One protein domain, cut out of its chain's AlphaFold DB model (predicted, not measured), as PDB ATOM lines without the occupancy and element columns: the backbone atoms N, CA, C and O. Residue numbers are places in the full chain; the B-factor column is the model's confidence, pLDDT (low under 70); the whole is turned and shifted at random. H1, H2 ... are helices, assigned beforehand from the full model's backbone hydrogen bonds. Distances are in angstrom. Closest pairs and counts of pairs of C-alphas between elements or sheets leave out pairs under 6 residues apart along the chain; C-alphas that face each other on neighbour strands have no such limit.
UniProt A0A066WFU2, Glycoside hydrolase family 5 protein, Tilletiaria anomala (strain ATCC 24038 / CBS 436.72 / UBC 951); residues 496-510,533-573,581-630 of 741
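This is residues 496 to 510, 533 to 573 and 581 to 630 of the 741 residues of the protein "Glycoside hydrolase family 5 protein" of Tilletiaria anomala (strain ATCC 24038 / CBS 436.72 / UBC 951) (UniProt A0A066WFU2). One long helix, H4, runs through the middle of an elongated body, with H1 side by side with it and H2 at its far end; H3 stands crosswise beyond its beginning, and short H5 lies near it. A long stretch with no named element, residues 594 to 630, runs out to Gly 611 and folds back. The printed part has 106 residues, with five named helices, H1 to H5 in order, and no named strand; the class is all helix, though the helices hold 46 residues, under half. It is compact, with a radius of gyration of the C-alphas of 14.3 A, and spans 43 by 28 by 25 A.

Find C-alpha 496 at (0.639, 9.784, 34.726); from there H1 runs to residue 504, 12.8 A. H2 is residues 506 to 510. After the cut, H3 covers residues 538 to 545, 10.7 A. H4 starts at C-alpha 548 (0.904, 20.893, 26.796) and runs 26.0 A to residue 565. H5, residues 588 to 593, ends at C-alpha 593 (11.268, 15.913, 16.576).

Start at H4: H1 touches it, the same way at a shallow tilt of 14 degrees, the closest C-alphas being Ala 503 and Gln 561, 5.1 A apart. H2 touches H4 at residues 563 to 565 alone, with C-alphas 507 and 564 closest at 4.1 A. H3 is close to H4 but not clearly touching, about perpendicular at 81 degrees, with C-alphas 545 and 551 closest at 7.9 A. H4 and H5 are near each other; H3 and H5 are apart. In each of the five helices every O i to N i+4 pair is within hydrogen-bond range.

The farthest C-alphas, Ala 536 and Gly 611, are 45.3 A apart. Two cuts leave gaps of 28.1 A, C-alpha 510 to 533, and 22.7 A, C-alpha 573 to 581. Look for pLDDT under 70 at residues 533 to 534 and 628 to 630.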
ATOM      1  N   PRO A 496      -0.664   9.219  35.093       95.69
ATOM      2  CA  PRO A 496       0.639   9.784  34.726       95.69
ATOM      3  C   PRO A 496       1.685   9.703  35.854       95.69
ATOM      4  O   PRO A 496       2.823   9.295  35.631       95.69
ATOM      5  N   SER A 497       1.284   9.995  37.098       95.81
ATOM      6  CA  SER A 497       2.139   9.836  38.281       95.81
ATOM      7  C   SER A 497       2.466   8.372  38.603       95.81
ATOM      8  O   SER A 497       3.602   8.074  38.958       95.81
ATOM      9  N   GLY A 498       1.513   7.450  38.438       97.12
ATOM     10  CA  GLY A 498       1.727   6.013  38.616       97.12
ATOM     11  C   GLY A 498       2.743   5.441  37.627       97.12
ATOM     12  O   GLY A 498       3.619   4.682  38.036       97.12
ATOM     13  N   HIS A 499       2.691   5.861  36.359       97.81
ATOM     14  CA  HIS A 499       3.678   5.485  35.342       97.81
ATOM     15  C   HIS A 499       5.097   5.959  35.689       97.81
ATOM     16  O   HIS A 499       6.057   5.198  35.542       97.81
ATOM     17  N   ILE A 500       5.230   7.193  36.191       97.56
ATOM     18  CA  ILE A 500       6.510   7.768  36.632       97.56
ATOM     19  C   ILE A 500       7.076   6.997  37.830       97.56
ATOM     20  O   ILE A 500       8.220   6.552  37.764       97.56
ATOM     21  N   SER A 501       6.282   6.767  38.883       96.44
ATOM     22  CA  SER A 501       6.720   5.957  40.031       96.44
ATOM     23  C   SER A 501       7.147   4.558  39.588       96.44
ATOM     24  O   SER A 501       8.250   4.116  39.906       96.44
ATOM     25  N   LYS A 502       6.331   3.904  38.748       96.25
ATOM     26  CA  LYS A 502       6.612   2.562  38.232       96.25
ATOM     27  C   LYS A 502       7.894   2.496  37.394       96.25
ATOM     28  O   LYS A 502       8.554   1.461  37.408       96.25
ATOM     29  N   ALA A 503       8.258   3.573  36.695       97.25
ATOM     30  CA  ALA A 503       9.545   3.686  36.012       97.25
ATOM     31  C   ALA A 503      10.710   3.827  37.008       97.25
ATOM     32  O   ALA A 503      11.697   3.104  36.890       97.25
ATOM     33  N   CYS A 504      10.583   4.690  38.022       95.69
ATOM     34  CA  CYS A 504      11.612   4.868  39.049       95.69
ATOM     35  C   CYS A 504      11.903   3.574  39.838       95.69
ATOM     36  O   CYS A 504      13.070   3.261  40.084       95.69
ATOM     37  N   ASP A 505      10.876   2.780  40.160       94.38
ATOM     38  CA  ASP A 505      10.998   1.498  40.878       94.38
ATOM     39  C   ASP A 505      11.839   0.441  40.126       94.38
ATOM     40  O   ASP A 505      12.365  -0.508  40.722       94.38
ATOM     41  N   LEU A 506      12.013   0.586  38.806       94.69
ATOM     42  CA  LEU A 506      12.867  -0.311  38.024       94.69
ATOM     43  C   LEU A 506      14.358  -0.111  38.328       94.69
ATOM     44  O   LEU A 506      15.135  -1.046  38.143       94.69
ATOM     45  N   ALA A 507      14.767   1.053  38.849       94.31
ATOM     46  CA  ALA A 507      16.171   1.367  39.116       94.31
ATOM     47  C   ALA A 507      16.822   0.364  40.084       94.31
ATOM     48  O   ALA A 507      17.900  -0.163  39.804       94.31
ATOM     49  N   SER A 508      16.146   0.073  41.201       91.69
ATOM     50  CA  SER A 508      16.573  -0.898  42.217       91.69
ATOM     51  C   SER A 508      16.312  -2.343  41.783       91.69
ATOM     52  O   SER A 508      17.143  -3.216  42.037       91.69
ATOM     53  N   THR A 509      15.203  -2.585  41.075       91.00
ATOM     54  CA  THR A 509      14.854  -3.896  40.507       91.00
ATOM     55  C   THR A 509      15.973  -4.405  39.594       91.00
ATOM     56  O   THR A 509      16.530  -5.475  39.841       91.00
ATOM     57  N   ILE A 510      16.367  -3.604  38.598       95.00
ATOM     58  CA  ILE A 510      17.490  -3.895  37.696       95.00
ATOM     59  C   ILE A 510      18.812  -3.860  38.482       95.00
ATOM     60  O   ILE A 510      19.624  -4.769  38.331       95.00
ATOM     61  N   CYS A 533      -3.497   0.005  18.513       64.44
ATOM     62  CA  CYS A 533      -2.172   0.498  18.141       64.44
ATOM     63  C   CYS A 533      -2.125   1.164  16.750       64.44
ATOM     64  O   CYS A 533      -1.058   1.636  16.365       64.44
ATOM     65  N   SER A 534      -3.239   1.222  16.012       66.56
ATOM     66  CA  SER A 534      -3.270   1.637  14.604       66.56
ATOM     67  C   SER A 534      -3.902   3.017  14.403       66.56
ATOM     68  O   SER A 534      -5.093   3.208  14.640       66.56
ATOM     69  N   TYR A 535      -3.112   3.960  13.883       72.50
ATOM     70  CA  TYR A 535      -3.576   5.253  13.361       72.50
ATOM     71  C   TYR A 535      -3.402   5.292  11.838       72.50
ATOM     72  O   TYR A 535      -2.485   4.662  11.307       72.50
ATOM     73  N   ALA A 536      -4.254   6.046  11.136       81.50
ATOM     74  CA  ALA A 536      -4.205   6.147   9.674       81.50
ATOM     75  C   ALA A 536      -2.915   6.819   9.165       81.50
ATOM     76  O   ALA A 536      -2.381   6.417   8.132       81.50
ATOM     77  N   THR A 537      -2.383   7.798   9.903       87.06
ATOM     78  CA  THR A 537      -1.081   8.433   9.651       87.06
ATOM     79  C   THR A 537      -0.367   8.801  10.958       87.06
ATOM     80  O   THR A 537      -0.989   8.914  12.017       87.06
ATOM     81  N   MET A 538       0.944   9.060  10.883       89.81
ATOM     82  CA  MET A 538       1.706   9.671  11.982       89.81
ATOM     83  C   MET A 538       1.140  11.040  12.398       89.81
ATOM     84  O   MET A 538       1.142  11.365  13.582       89.81
ATOM     85  N   ALA A 539       0.600  11.820  11.453       88.25
ATOM     86  CA  ALA A 539      -0.022  13.105  11.755       88.25
ATOM     87  C   ALA A 539      -1.238  12.941  12.681       88.25
ATOM     88  O   ALA A 539      -1.359  13.682  13.649       88.25
ATOM     89  N   ASP A 540      -2.090  11.939  12.447       86.00
ATOM     90  CA  ASP A 540      -3.269  11.680  13.286       86.00
ATOM     91  C   ASP A 540      -2.877  11.295  14.720       86.00
ATOM     92  O   ASP A 540      -3.479  11.782  15.676       86.00
ATOM     93  N   ASN A 541      -1.836  10.468  14.875       88.06
ATOM     94  CA  ASN A 541      -1.298  10.086  16.183       88.06
ATOM     95  C   ASN A 541      -0.644  11.262  16.920       88.06
ATOM     96  O   ASN A 541      -0.855  11.439  18.119       88.06
ATOM     97  N   ILE A 542       0.134  12.085  16.214       88.69
ATOM     98  CA  ILE A 542       0.704  13.307  16.784       88.69
ATOM     99  C   ILE A 542      -0.427  14.222  17.251       88.69
ATOM    100  O   ILE A 542      -0.437  14.625  18.409       88.69
ATOM    101  N   ASN A 543      -1.411  14.492  16.394       86.19
ATOM    102  CA  ASN A 543      -2.512  15.405  16.689       86.19
ATOM    103  C   ASN A 543      -3.391  14.912  17.855       86.19
ATOM    104  O   ASN A 543      -3.823  15.731  18.662       86.19
ATOM    105  N   SER A 544      -3.620  13.598  17.995       85.56
ATOM    106  CA  SER A 544      -4.380  13.038  19.126       85.56
ATOM    107  C   SER A 544      -3.629  13.091  20.464       85.56
ATOM    108  O   SER A 544      -4.263  13.067  21.518       85.56
ATOM    109  N   LEU A 545      -2.293  13.176  20.436       83.94
ATOM    110  CA  LEU A 545      -1.422  13.158  21.616       83.94
ATOM    111  C   LEU A 545      -0.697  14.495  21.875       83.94
ATOM    112  O   LEU A 545       0.126  14.568  22.790       83.94
ATOM    113  N   ASN A 546      -0.927  15.551  21.091       87.06
ATOM    114  CA  ASN A 546      -0.227  16.830  21.246       87.06
ATOM    115  C   ASN A 546      -1.030  17.804  22.120       87.06
ATOM    116  O   ASN A 546      -1.854  18.575  21.635       87.06
ATOM    117  N   SER A 547      -0.776  17.777  23.430       88.88
ATOM    118  CA  SER A 547      -1.264  18.800  24.365       88.88
ATOM    119  C   SER A 547      -0.164  19.198  25.357       88.88
ATOM    120  O   SER A 547       0.689  18.361  25.664       88.88
ATOM    121  N   PRO A 548      -0.162  20.434  25.902       87.69
ATOM    122  CA  PRO A 548       0.904  20.893  26.796       87.69
ATOM    123  C   PRO A 548       1.123  19.964  27.998       87.69
ATOM    124  O   PRO A 548       2.248  19.544  28.257       87.69
ATOM    125  N   THR A 549       0.041  19.568  28.676       90.31
ATOM    126  CA  THR A 549       0.086  18.661  29.833       90.31
ATOM    127  C   THR A 549       0.618  17.277  29.462       90.31
ATOM    128  O   THR A 549       1.430  16.717  30.197       90.31
ATOM    129  N   TRP A 550       0.202  16.726  28.314       91.12
ATOM    130  CA  TRP A 550       0.665  15.409  27.871       91.12
ATOM    131  C   TRP A 550       2.134  15.427  27.444       91.12
ATOM    132  O   TRP A 550       2.885  14.531  27.810       91.12
ATOM    133  N   ASN A 551       2.574  16.464  26.731       92.19
ATOM    134  CA  ASN A 551       3.963  16.592  26.298       92.19
ATOM    135  C   ASN A 551       4.919  16.742  27.498       92.19
ATOM    136  O   ASN A 551       5.977  16.110  27.518       92.19
ATOM    137  N   ILE A 552       4.521  17.515  28.520       94.31
ATOM    138  CA  ILE A 552       5.232  17.629  29.805       94.31
ATOM    139  C   ILE A 552       5.318  16.258  30.491       94.31
ATOM    140  O   ILE A 552       6.417  15.834  30.843       94.31
ATOM    141  N   PHE A 553       4.195  15.538  30.614       95.75
ATOM    142  CA  PHE A 553       4.174  14.187  31.187       95.75
ATOM    143  C   PHE A 553       5.082  13.214  30.423       95.75
ATOM    144  O   PHE A 553       5.923  12.564  31.035       95.75
ATOM    145  N   VAL A 554       4.959  13.115  29.098       95.88
ATOM    146  CA  VAL A 554       5.740  12.156  28.301       95.88
ATOM    147  C   VAL A 554       7.238  12.458  28.384       95.88
ATOM    148  O   VAL A 554       8.040  11.531  28.476       95.88
ATOM    149  N   ARG A 555       7.632  13.736  28.437       97.19
ATOM    150  CA  ARG A 555       9.030  14.132  28.650       97.19
ATOM    151  C   ARG A 555       9.535  13.774  30.055       97.19
ATOM    152  O   ARG A 555      10.658  13.298  30.198       97.19
ATOM    153  N   GLN A 556       8.706  13.952  31.080       97.94
ATOM    154  CA  GLN A 556       8.995  13.531  32.456       97.94
ATOM    155  C   GLN A 556       9.096  11.999  32.578       97.94
ATOM    156  O   GLN A 556       9.966  11.488  33.278       97.94
ATOM    157  N   PHE A 557       8.250  11.263  31.853       98.25
ATOM    158  CA  PHE A 557       8.229   9.802  31.795       98.25
ATOM    159  C   PHE A 557       9.427   9.227  31.021       98.25
ATOM    160  O   PHE A 557      10.022   8.250  31.472       98.25
ATOM    161  N   PHE A 558       9.850   9.867  29.922       98.38
ATOM    162  CA  PHE A 558      11.133   9.584  29.270       98.38
ATOM    163  C   PHE A 558      12.285   9.711  30.274       98.38
ATOM    164  O   PHE A 558      13.062   8.773  30.436       98.38
ATOM    165  N   GLU A 559      12.373  10.846  30.981       98.44
ATOM    166  CA  GLU A 559      13.456  11.090  31.938       98.44
ATOM    167  C   GLU A 559      13.426  10.116  33.123       98.44
ATOM    168  O   GLU A 559      14.482   9.611  33.494       98.44
ATOM    169  N   ALA A 560      12.250   9.762  33.650       98.12
ATOM    170  CA  ALA A 560      12.113   8.757  34.705       98.12
ATOM    171  C   ALA A 560      12.626   7.374  34.269       98.12
ATOM    172  O   ALA A 560      13.387   6.737  35.001       98.12
ATOM    173  N   GLN A 561      12.263   6.934  33.059       98.50
ATOM    174  CA  GLN A 561      12.703   5.653  32.501       98.50
ATOM    175  C   GLN A 561      14.226   5.621  32.295       98.50
ATOM    176  O   GLN A 561      14.902   4.771  32.876       98.50
ATOM    177  N   VAL A 562      14.817   6.592  31.583       97.88
ATOM    178  CA  VAL A 562      16.281   6.588  31.367       97.88
ATOM    179  C   VAL A 562      17.080   6.824  32.652       97.88
ATOM    180  O   VAL A 562      18.169   6.268  32.788       97.88
ATOM    181  N   ASN A 563      16.557   7.586  33.623       96.50
ATOM    182  CA  ASN A 563      17.206   7.746  34.929       96.50
ATOM    183  C   ASN A 563      17.258   6.408  35.684       96.50
ATOM    184  O   ASN A 563      18.272   6.112  36.315       96.50
ATOM    185  N   ALA A 564      16.219   5.571  35.586       96.81
ATOM    186  CA  ALA A 564      16.225   4.228  36.162       96.81
ATOM    187  C   ALA A 564      17.182   3.274  35.423       96.81
ATOM    188  O   ALA A 564      17.966   2.565  36.063       96.81
ATOM    189  N   TYR A 565      17.170   3.284  34.088       97.88
ATOM    190  CA  TYR A 565      17.963   2.364  33.259       97.88
ATOM    191  C   TYR A 565      19.462   2.703  33.233       97.88
ATOM    192  O   TYR A 565      20.295   1.821  33.029       97.88
ATOM    193  N   GLU A 566      19.834   3.959  33.497       96.19
ATOM    194  CA  GLU A 566      21.231   4.375  33.674       96.19
ATOM    195  C   GLU A 566      21.688   4.400  35.146       96.19
ATOM    196  O   GLU A 566      22.879   4.601  35.402       96.19
ATOM    197  N   SER A 567      20.797   4.170  36.120       93.38
ATOM    198  CA  SER A 567      21.119   4.242  37.554       93.38
ATOM    199  C   SER A 567      22.200   3.239  37.979       93.38
ATOM    200  O   SER A 567      22.180   2.076  37.576       93.38
ATOM    201  N   GLY A 568      23.145   3.678  38.817       89.69
ATOM    202  CA  GLY A 568      24.158   2.820  39.442       89.69
ATOM    203  C   GLY A 568      24.886   1.897  38.455       89.69
ATOM    204  O   GLY A 568      25.568   2.354  37.535       89.69
ATOM    205  N   THR A 569      24.727   0.589  38.654       90.25
ATOM    206  CA  THR A 569      25.312  -0.501  37.852       90.25
ATOM    207  C   THR A 569      24.539  -0.847  36.572       90.25
ATOM    208  O   THR A 569      25.087  -1.548  35.726       90.25
ATOM    209  N   ASN A 570      23.314  -0.342  36.378       94.81
ATOM    210  CA  ASN A 570      22.453  -0.667  35.227       94.81
ATOM    211  C   ASN A 570      23.107  -0.197  33.912       94.81
ATOM    212  O   ASN A 570      23.671   0.898  33.862       94.81
ATOM    213  N   ASN A 571      23.090  -1.001  32.844       96.25
ATOM    214  CA  ASN A 571      23.975  -0.765  31.692       96.25
ATOM    215  C   ASN A 571      23.436   0.220  30.643       96.25
ATOM    216  O   ASN A 571      24.126   0.490  29.661       96.25
ATOM    217  N   GLY A 572      22.264   0.815  30.872       97.75
ATOM    218  CA  GLY A 572      21.600   1.723  29.942       97.75
ATOM    219  C   GLY A 572      20.410   1.065  29.247       97.75
ATOM    220  O   GLY A 572      19.746   0.199  29.821       97.75
ATOM    221  N   TRP A 573      20.117   1.509  28.029       98.75
ATOM    222  CA  TRP A 573      18.843   1.240  27.371       98.75
ATOM    223  C   TRP A 573      18.910   1.320  25.841       98.75
ATOM    224  O   TRP A 573      19.736   2.032  25.265       98.75
ATOM    225  N   PHE A 581       5.279   3.662  11.111       90.94
ATOM    226  CA  PHE A 581       4.400   4.325  10.142       90.94
ATOM    227  C   PHE A 581       3.460   5.371  10.778       90.94
ATOM    228  O   PHE A 581       3.193   6.405  10.163       90.94
ATOM    229  N   SER A 582       2.942   5.123  11.992       89.69
ATOM    230  CA  SER A 582       1.905   5.984  12.592       89.69
ATOM    231  C   SER A 582       1.843   6.032  14.131       89.69
ATOM    232  O   SER A 582       0.786   6.310  14.697       89.69
ATOM    233  N   ARG A 583       2.952   5.791  14.847       89.94
ATOM    234  CA  ARG A 583       3.006   5.826  16.325       89.94
ATOM    235  C   ARG A 583       4.226   6.593  16.858       89.94
ATOM    236  O   ARG A 583       5.314   6.025  16.955       89.94
ATOM    237  N   ARG A 584       4.041   7.857  17.269       91.25
ATOM    238  CA  ARG A 584       5.070   8.724  17.891       91.25
ATOM    239  C   ARG A 584       5.600   8.134  19.194       91.25
ATOM    240  O   ARG A 584       6.794   8.153  19.446       91.25
ATOM    241  N   ASP A 585       4.713   7.605  20.026       92.75
ATOM    242  CA  ASP A 585       5.031   6.987  21.318       92.75
ATOM    243  C   ASP A 585       5.857   5.688  21.205       92.75
ATOM    244  O   ASP A 585       6.418   5.225  22.197       92.75
ATOM    245  N   TRP A 586       5.997   5.175  19.981       95.06
ATOM    246  CA  TRP A 586       6.828   4.036  19.589       95.06
ATOM    247  C   TRP A 586       7.930   4.412  18.573       95.06
ATOM    248  O   TRP A 586       8.582   3.535  18.013       95.06
ATOM    249  N   SER A 587       8.140   5.708  18.311       96.31
ATOM    250  CA  SER A 587       9.110   6.234  17.342       96.31
ATOM    251  C   SER A 587      10.039   7.236  18.020       96.31
ATOM    252  O   SER A 587       9.640   8.365  18.313       96.31
ATOM    253  N   TYR A 588      11.299   6.854  18.243       98.50
ATOM    254  CA  TYR A 588      12.306   7.762  18.801       98.50
ATOM    255  C   TYR A 588      12.484   9.002  17.912       98.50
ATOM    256  O   TYR A 588      12.578  10.118  18.420       98.50
ATOM    257  N   LYS A 589      12.473   8.818  16.583       96.81
ATOM    258  CA  LYS A 589      12.628   9.890  15.589       96.81
ATOM    259  C   LYS A 589      11.536  10.953  15.729       96.81
ATOM    260  O   LYS A 589      11.849  12.132  15.881       96.81
ATOM    261  N   ASP A 590      10.267  10.546  15.750       94.50
ATOM    262  CA  ASP A 590       9.137  11.476  15.864       94.50
ATOM    263  C   ASP A 590       9.010  12.055  17.284       94.50
ATOM    264  O   ASP A 590       8.717  13.239  17.448       94.50
ATOM    265  N   ALA A 591       9.282  11.267  18.331       94.81
ATOM    266  CA  ALA A 591       9.259  11.756  19.710       94.81
ATOM    267  C   ALA A 591      10.370  12.787  19.996       94.81
ATOM    268  O   ALA A 591      10.140  13.735  20.753       94.81
ATOM    269  N   ALA A 592      11.541  12.654  19.361       95.25
ATOM    270  CA  ALA A 592      12.611  13.650  19.412       95.25
ATOM    271  C   ALA A 592      12.256  14.916  18.616       95.25
ATOM    272  O   ALA A 592      12.374  16.022  19.141       95.25
ATOM    273  N   GLN A 593      11.732  14.776  17.391       93.00
ATOM    274  CA  GLN A 593      11.268  15.913  16.576       93.00
ATOM    275  C   GLN A 593      10.162  16.734  17.259       93.00
ATOM    276  O   GLN A 593      10.054  17.937  17.037       93.00
ATOM    277  N   GLN A 594       9.351  16.101  18.108       91.31
ATOM    278  CA  GLN A 594       8.270  16.754  18.852       91.31
ATOM    279  C   GLN A 594       8.720  17.345  20.206       91.31
ATOM    280  O   GLN A 594       7.938  18.040  20.857       91.31
ATOM    281  N   GLY A 595       9.970  17.109  20.632       91.69
ATOM    282  CA  GLY A 595      10.552  17.591  21.896       91.69
ATOM    283  C   GLY A 595      10.233  16.736  23.134       91.69
ATOM    284  O   GLY A 595      10.738  17.012  24.228       91.69
ATOM    285  N   SER A 596       9.424  15.682  22.977       91.81
ATOM    286  CA  SER A 596       9.121  14.701  24.029       91.81
ATOM    287  C   SER A 596      10.366  13.918  24.461       91.81
ATOM    288  O   SER A 596      10.498  13.578  25.633       91.81
ATOM    289  N   ILE A 597      11.299  13.699  23.535       96.12
ATOM    290  CA  ILE A 597      12.671  13.249  23.796       96.12
ATOM    291  C   ILE A 597      13.616  14.434  23.510       96.12
ATOM    292  O   ILE A 597      13.425  15.123  22.507       96.12
ATOM    293  N   PRO A 598      14.620  14.731  24.360       94.75
ATOM    294  CA  PRO A 598      15.621  15.754  24.059       94.75
ATOM    295  C   PRO A 598      16.545  15.328  22.910       94.75
ATOM    296  O   PRO A 598      16.912  14.162  22.794       94.75
ATOM    297  N   SER A 599      17.024  16.299  22.126       88.69
ATOM    298  CA  SER A 599      18.025  16.077  21.067       88.69
ATOM    299  C   SER A 599      19.385  15.582  21.582       88.69
ATOM    300  O   SER A 599      20.193  15.098  20.798       88.69
ATOM    301  N   ASN A 600      19.626  15.674  22.893       92.75
ATOM    302  CA  ASN A 600      20.684  14.958  23.595       92.75
ATOM    303  C   ASN A 600      20.065  14.188  24.786       92.75
ATOM    304  O   ASN A 600      19.592  14.836  25.726       92.75
ATOM    305  N   PRO A 601      20.108  12.841  24.822       93.00
ATOM    306  CA  PRO A 601      19.491  12.034  25.882       93.00
ATOM    307  C   PRO A 601      20.067  12.265  27.292       93.00
ATOM    308  O   PRO A 601      19.433  11.890  28.286       93.00
ATOM    309  N   THR A 602      21.245  12.892  27.427       92.81
ATOM    310  CA  THR A 602      21.796  13.255  28.745       92.81
ATOM    311  C   THR A 602      21.145  14.495  29.354       92.81
ATOM    312  O   THR A 602      21.235  14.679  30.567       92.81
ATOM    313  N   GLN A 603      20.463  15.325  28.559       93.75
ATOM    314  CA  GLN A 603      19.840  16.560  29.026       93.75
ATOM    315  C   GLN A 603      18.604  16.255  29.886       93.75
ATOM    316  O   GLN A 603      17.610  15.731  29.382       93.75
ATOM    317  N   LYS A 604      18.652  16.613  31.175       94.62
ATOM    318  CA  LYS A 604      17.535  16.441  32.116       94.62
ATOM    319  C   LYS A 604      16.869  17.778  32.432       94.62
ATOM    320  O   LYS A 604      17.555  18.727  32.811       94.62
ATOM    321  N   ALA A 605      15.548  17.821  32.313       96.75
ATOM    322  CA  ALA A 605      14.698  18.911  32.774       96.75
ATOM    323  C   ALA A 605      14.125  18.623  34.173       96.75
ATOM    324  O   ALA A 605      13.964  19.531  34.984       96.75
ATOM    325  N   PHE A 606      13.832  17.360  34.489       97.25
ATOM    326  CA  PHE A 606      13.124  16.973  35.709       97.25
ATOM    327  C   PHE A 606      14.082  16.470  36.797       97.25
ATOM    328  O   PHE A 606      13.972  15.344  37.280       97.25
ATOM    329  N   VAL A 607      15.055  17.300  37.181       95.19
ATOM    330  CA  VAL A 607      16.077  16.949  38.185       95.19
ATOM    331  C   VAL A 607      15.462  16.910  39.598       95.19
ATOM    332  O   VAL A 607      15.039  17.958  40.093       95.19
ATOM    333  N   PRO A 608      15.411  15.747  40.281       92.06
ATOM    334  CA  PRO A 608      14.812  15.645  41.611       92.06
ATOM    335  C   PRO A 608      15.672  16.342  42.685       92.06
ATOM    336  O   PRO A 608      16.902  16.308  42.602       92.06
ATOM    337  N   PRO A 609      15.062  16.931  43.734       87.44
ATOM    338  CA  PRO A 609      15.797  17.419  44.899       87.44
ATOM    339  C   PRO A 609      16.563  16.300  45.620       87.44
ATOM    340  O   PRO A 609      16.100  15.159  45.690       87.44
ATOM    341  N   SER A 610      17.704  16.641  46.222       85.06
ATOM    342  CA  SER A 610      18.505  15.718  47.035       85.06
ATOM    343  C   SER A 610      17.665  15.060  48.135       85.06
ATOM    344  O   SER A 610      17.032  15.750  48.930       85.06
ATOM    345  N   GLY A 611      17.675  13.726  48.192       80.25
ATOM    346  CA  GLY A 611      16.884  12.953  49.157       80.25
ATOM    347  C   GLY A 611      15.416  12.724  48.769       80.25
ATOM    348  O   GLY A 611      14.670  12.166  49.570       80.25
ATOM    349  N   SER A 612      14.983  13.117  47.564       83.50
ATOM    350  CA  SER A 612      13.668  12.721  47.046       83.50
ATOM    351  C   SER A 612      13.576  11.204  46.846       83.50
ATOM    352  O   SER A 612      14.535  10.563  46.424       83.50
ATOM    353  N   SER A 613      12.394  10.636  47.097       78.75
ATOM    354  CA  SER A 613      12.054   9.252  46.744       78.75
ATOM    355  C   SER A 613      11.735   9.066  45.254       78.75
ATOM    356  O   SER A 613      11.696   7.934  44.780       78.75
ATOM    357  N   SER A 614      11.511  10.155  44.512       88.00
ATOM    358  CA  SER A 614      11.271  10.125  43.067       88.00
ATOM    359  C   SER A 614      12.575  10.298  42.288       88.00
ATOM    360  O   SER A 614      13.391  11.160  42.607       88.00
ATOM    361  N   CYS A 615      12.735   9.538  41.203       94.38
ATOM    362  CA  CYS A 615      13.858   9.669  40.272       94.38
ATOM    363  C   CYS A 615      13.755  10.890  39.329       94.38
ATOM    364  O   CYS A 615      14.672  11.132  38.540       94.38
ATOM    365  N   VAL A 616      12.659  11.655  39.419       97.06
ATOM    366  CA  VAL A 616      12.406  12.916  38.700       97.06
ATOM    367  C   VAL A 616      11.663  13.934  39.576       97.06
ATOM    368  O   VAL A 616      10.863  13.559  40.436       97.06
ATOM    369  N   SER A 617      11.887  15.233  39.363       96.12
ATOM    370  CA  SER A 617      11.065  16.295  39.970       96.12
ATOM    371  C   SER A 617       9.649  16.332  39.380       96.12
ATOM    372  O   SER A 617       9.388  15.800  38.303       96.12
ATOM    373  N   SER A 618       8.720  17.006  40.068       91.00
ATOM    374  CA  SER A 618       7.341  17.224  39.601       91.00
ATOM    375  C   SER A 618       7.194  18.342  38.557       91.00
ATOM    376  O   SER A 618       6.148  18.437  37.922       91.00
ATOM    377  N   GLN A 619       8.215  19.187  38.390       91.31
ATOM    378  CA  GLN A 619       8.256  20.332  37.474       91.31
ATOM    379  C   GLN A 619       9.639  20.421  36.809       91.31
ATOM    380  O   GLN A 619      10.628  20.040  37.451       91.31
ATOM    381  N   PRO A 620       9.741  20.918  35.562       95.06
ATOM    382  CA  PRO A 620      11.020  21.088  34.887       95.06
ATOM    383  C   PRO A 620      11.795  22.290  35.454       95.06
ATOM    384  O   PRO A 620      11.209  23.292  35.859       95.06
ATOM    385  N   ASN A 621      13.125  22.209  35.457       95.19
ATOM    386  CA  ASN A 621      14.023  23.264  35.944       95.19
ATOM    387  C   ASN A 621      14.310  24.383  34.915       95.19
ATOM    388  O   ASN A 621      14.945  25.376  35.263       95.19
ATOM    389  N   TYR A 622      13.830  24.253  33.674       93.00
ATOM    390  CA  TYR A 622      13.805  25.308  32.655       93.00
ATOM    391  C   TYR A 622      12.562  25.167  31.750       93.00
ATOM    392  O   TYR A 622      11.998  24.071  31.660       93.00
ATOM    393  N   PRO A 623      12.112  26.240  31.065       90.94
ATOM    394  CA  PRO A 623      10.975  26.175  30.146       90.94
ATOM    395  C   PRO A 623      11.192  25.167  29.012       90.94
ATOM    396  O   PRO A 623      12.218  25.194  28.330       90.94
ATOM    397  N   LEU A 624      10.208  24.295  28.788       92.00
ATOM    398  CA  LEU A 624      10.214  23.324  27.696       92.00
ATOM    399  C   LEU A 624       9.415  23.851  26.500       92.00
ATOM    400  O   LEU A 624       8.316  24.382  26.660       92.00
ATOM    401  N   THR A 625       9.962  23.643  25.303       87.38
ATOM    402  CA  THR A 625       9.302  23.915  24.022       87.38
ATOM    403  C   THR A 625       9.025  22.587  23.330       87.38
ATOM    404  O   THR A 625       9.919  21.750  23.213       87.38
ATOM    405  N   PHE A 626       7.800  22.416  22.840       90.25
ATOM    406  CA  PHE A 626       7.369  21.256  22.059       90.25
ATOM    407  C   PHE A 626       6.915  21.712  20.671       90.25
ATOM    408  O   PHE A 626       6.524  22.870  20.495       90.25
ATOM    409  N   ALA A 627       6.947  20.815  19.685       86.38
ATOM    410  CA  ALA A 627       6.450  21.137  18.351       86.38
ATOM    411  C   ALA A 627       4.918  21.300  18.378       86.38
ATOM    412  O   ALA A 627       4.181  20.369  18.691       86.38
ATOM    413  N   THR A 628       4.438  22.497  18.051       64.44
ATOM    414  CA  THR A 628       3.006  22.833  17.938       64.44
ATOM    415  C   THR A 628       2.453  22.578  16.537       64.44
ATOM    416  O   THR A 628       1.244  22.451  16.358       64.44
ATOM    417  N   THR A 629       3.332  22.506  15.537       55.94
ATOM    418  CA  THR A 629       2.981  22.224  14.148       55.94
ATOM    419  C   THR A 629       2.495  20.788  14.001       55.94
ATOM    420  O   THR A 629       3.210  19.843  14.349       55.94
ATOM    421  N   THR A 630       1.311  20.634  13.411       53.94
ATOM    422  CA  THR A 630       0.857  19.369  12.831       53.94
ATOM    423  C   THR A 630       1.933  18.821  11.885       53.94
ATOM    424  O   THR A 630       2.611  19.583  11.193       53.94
TER     425      THR A 630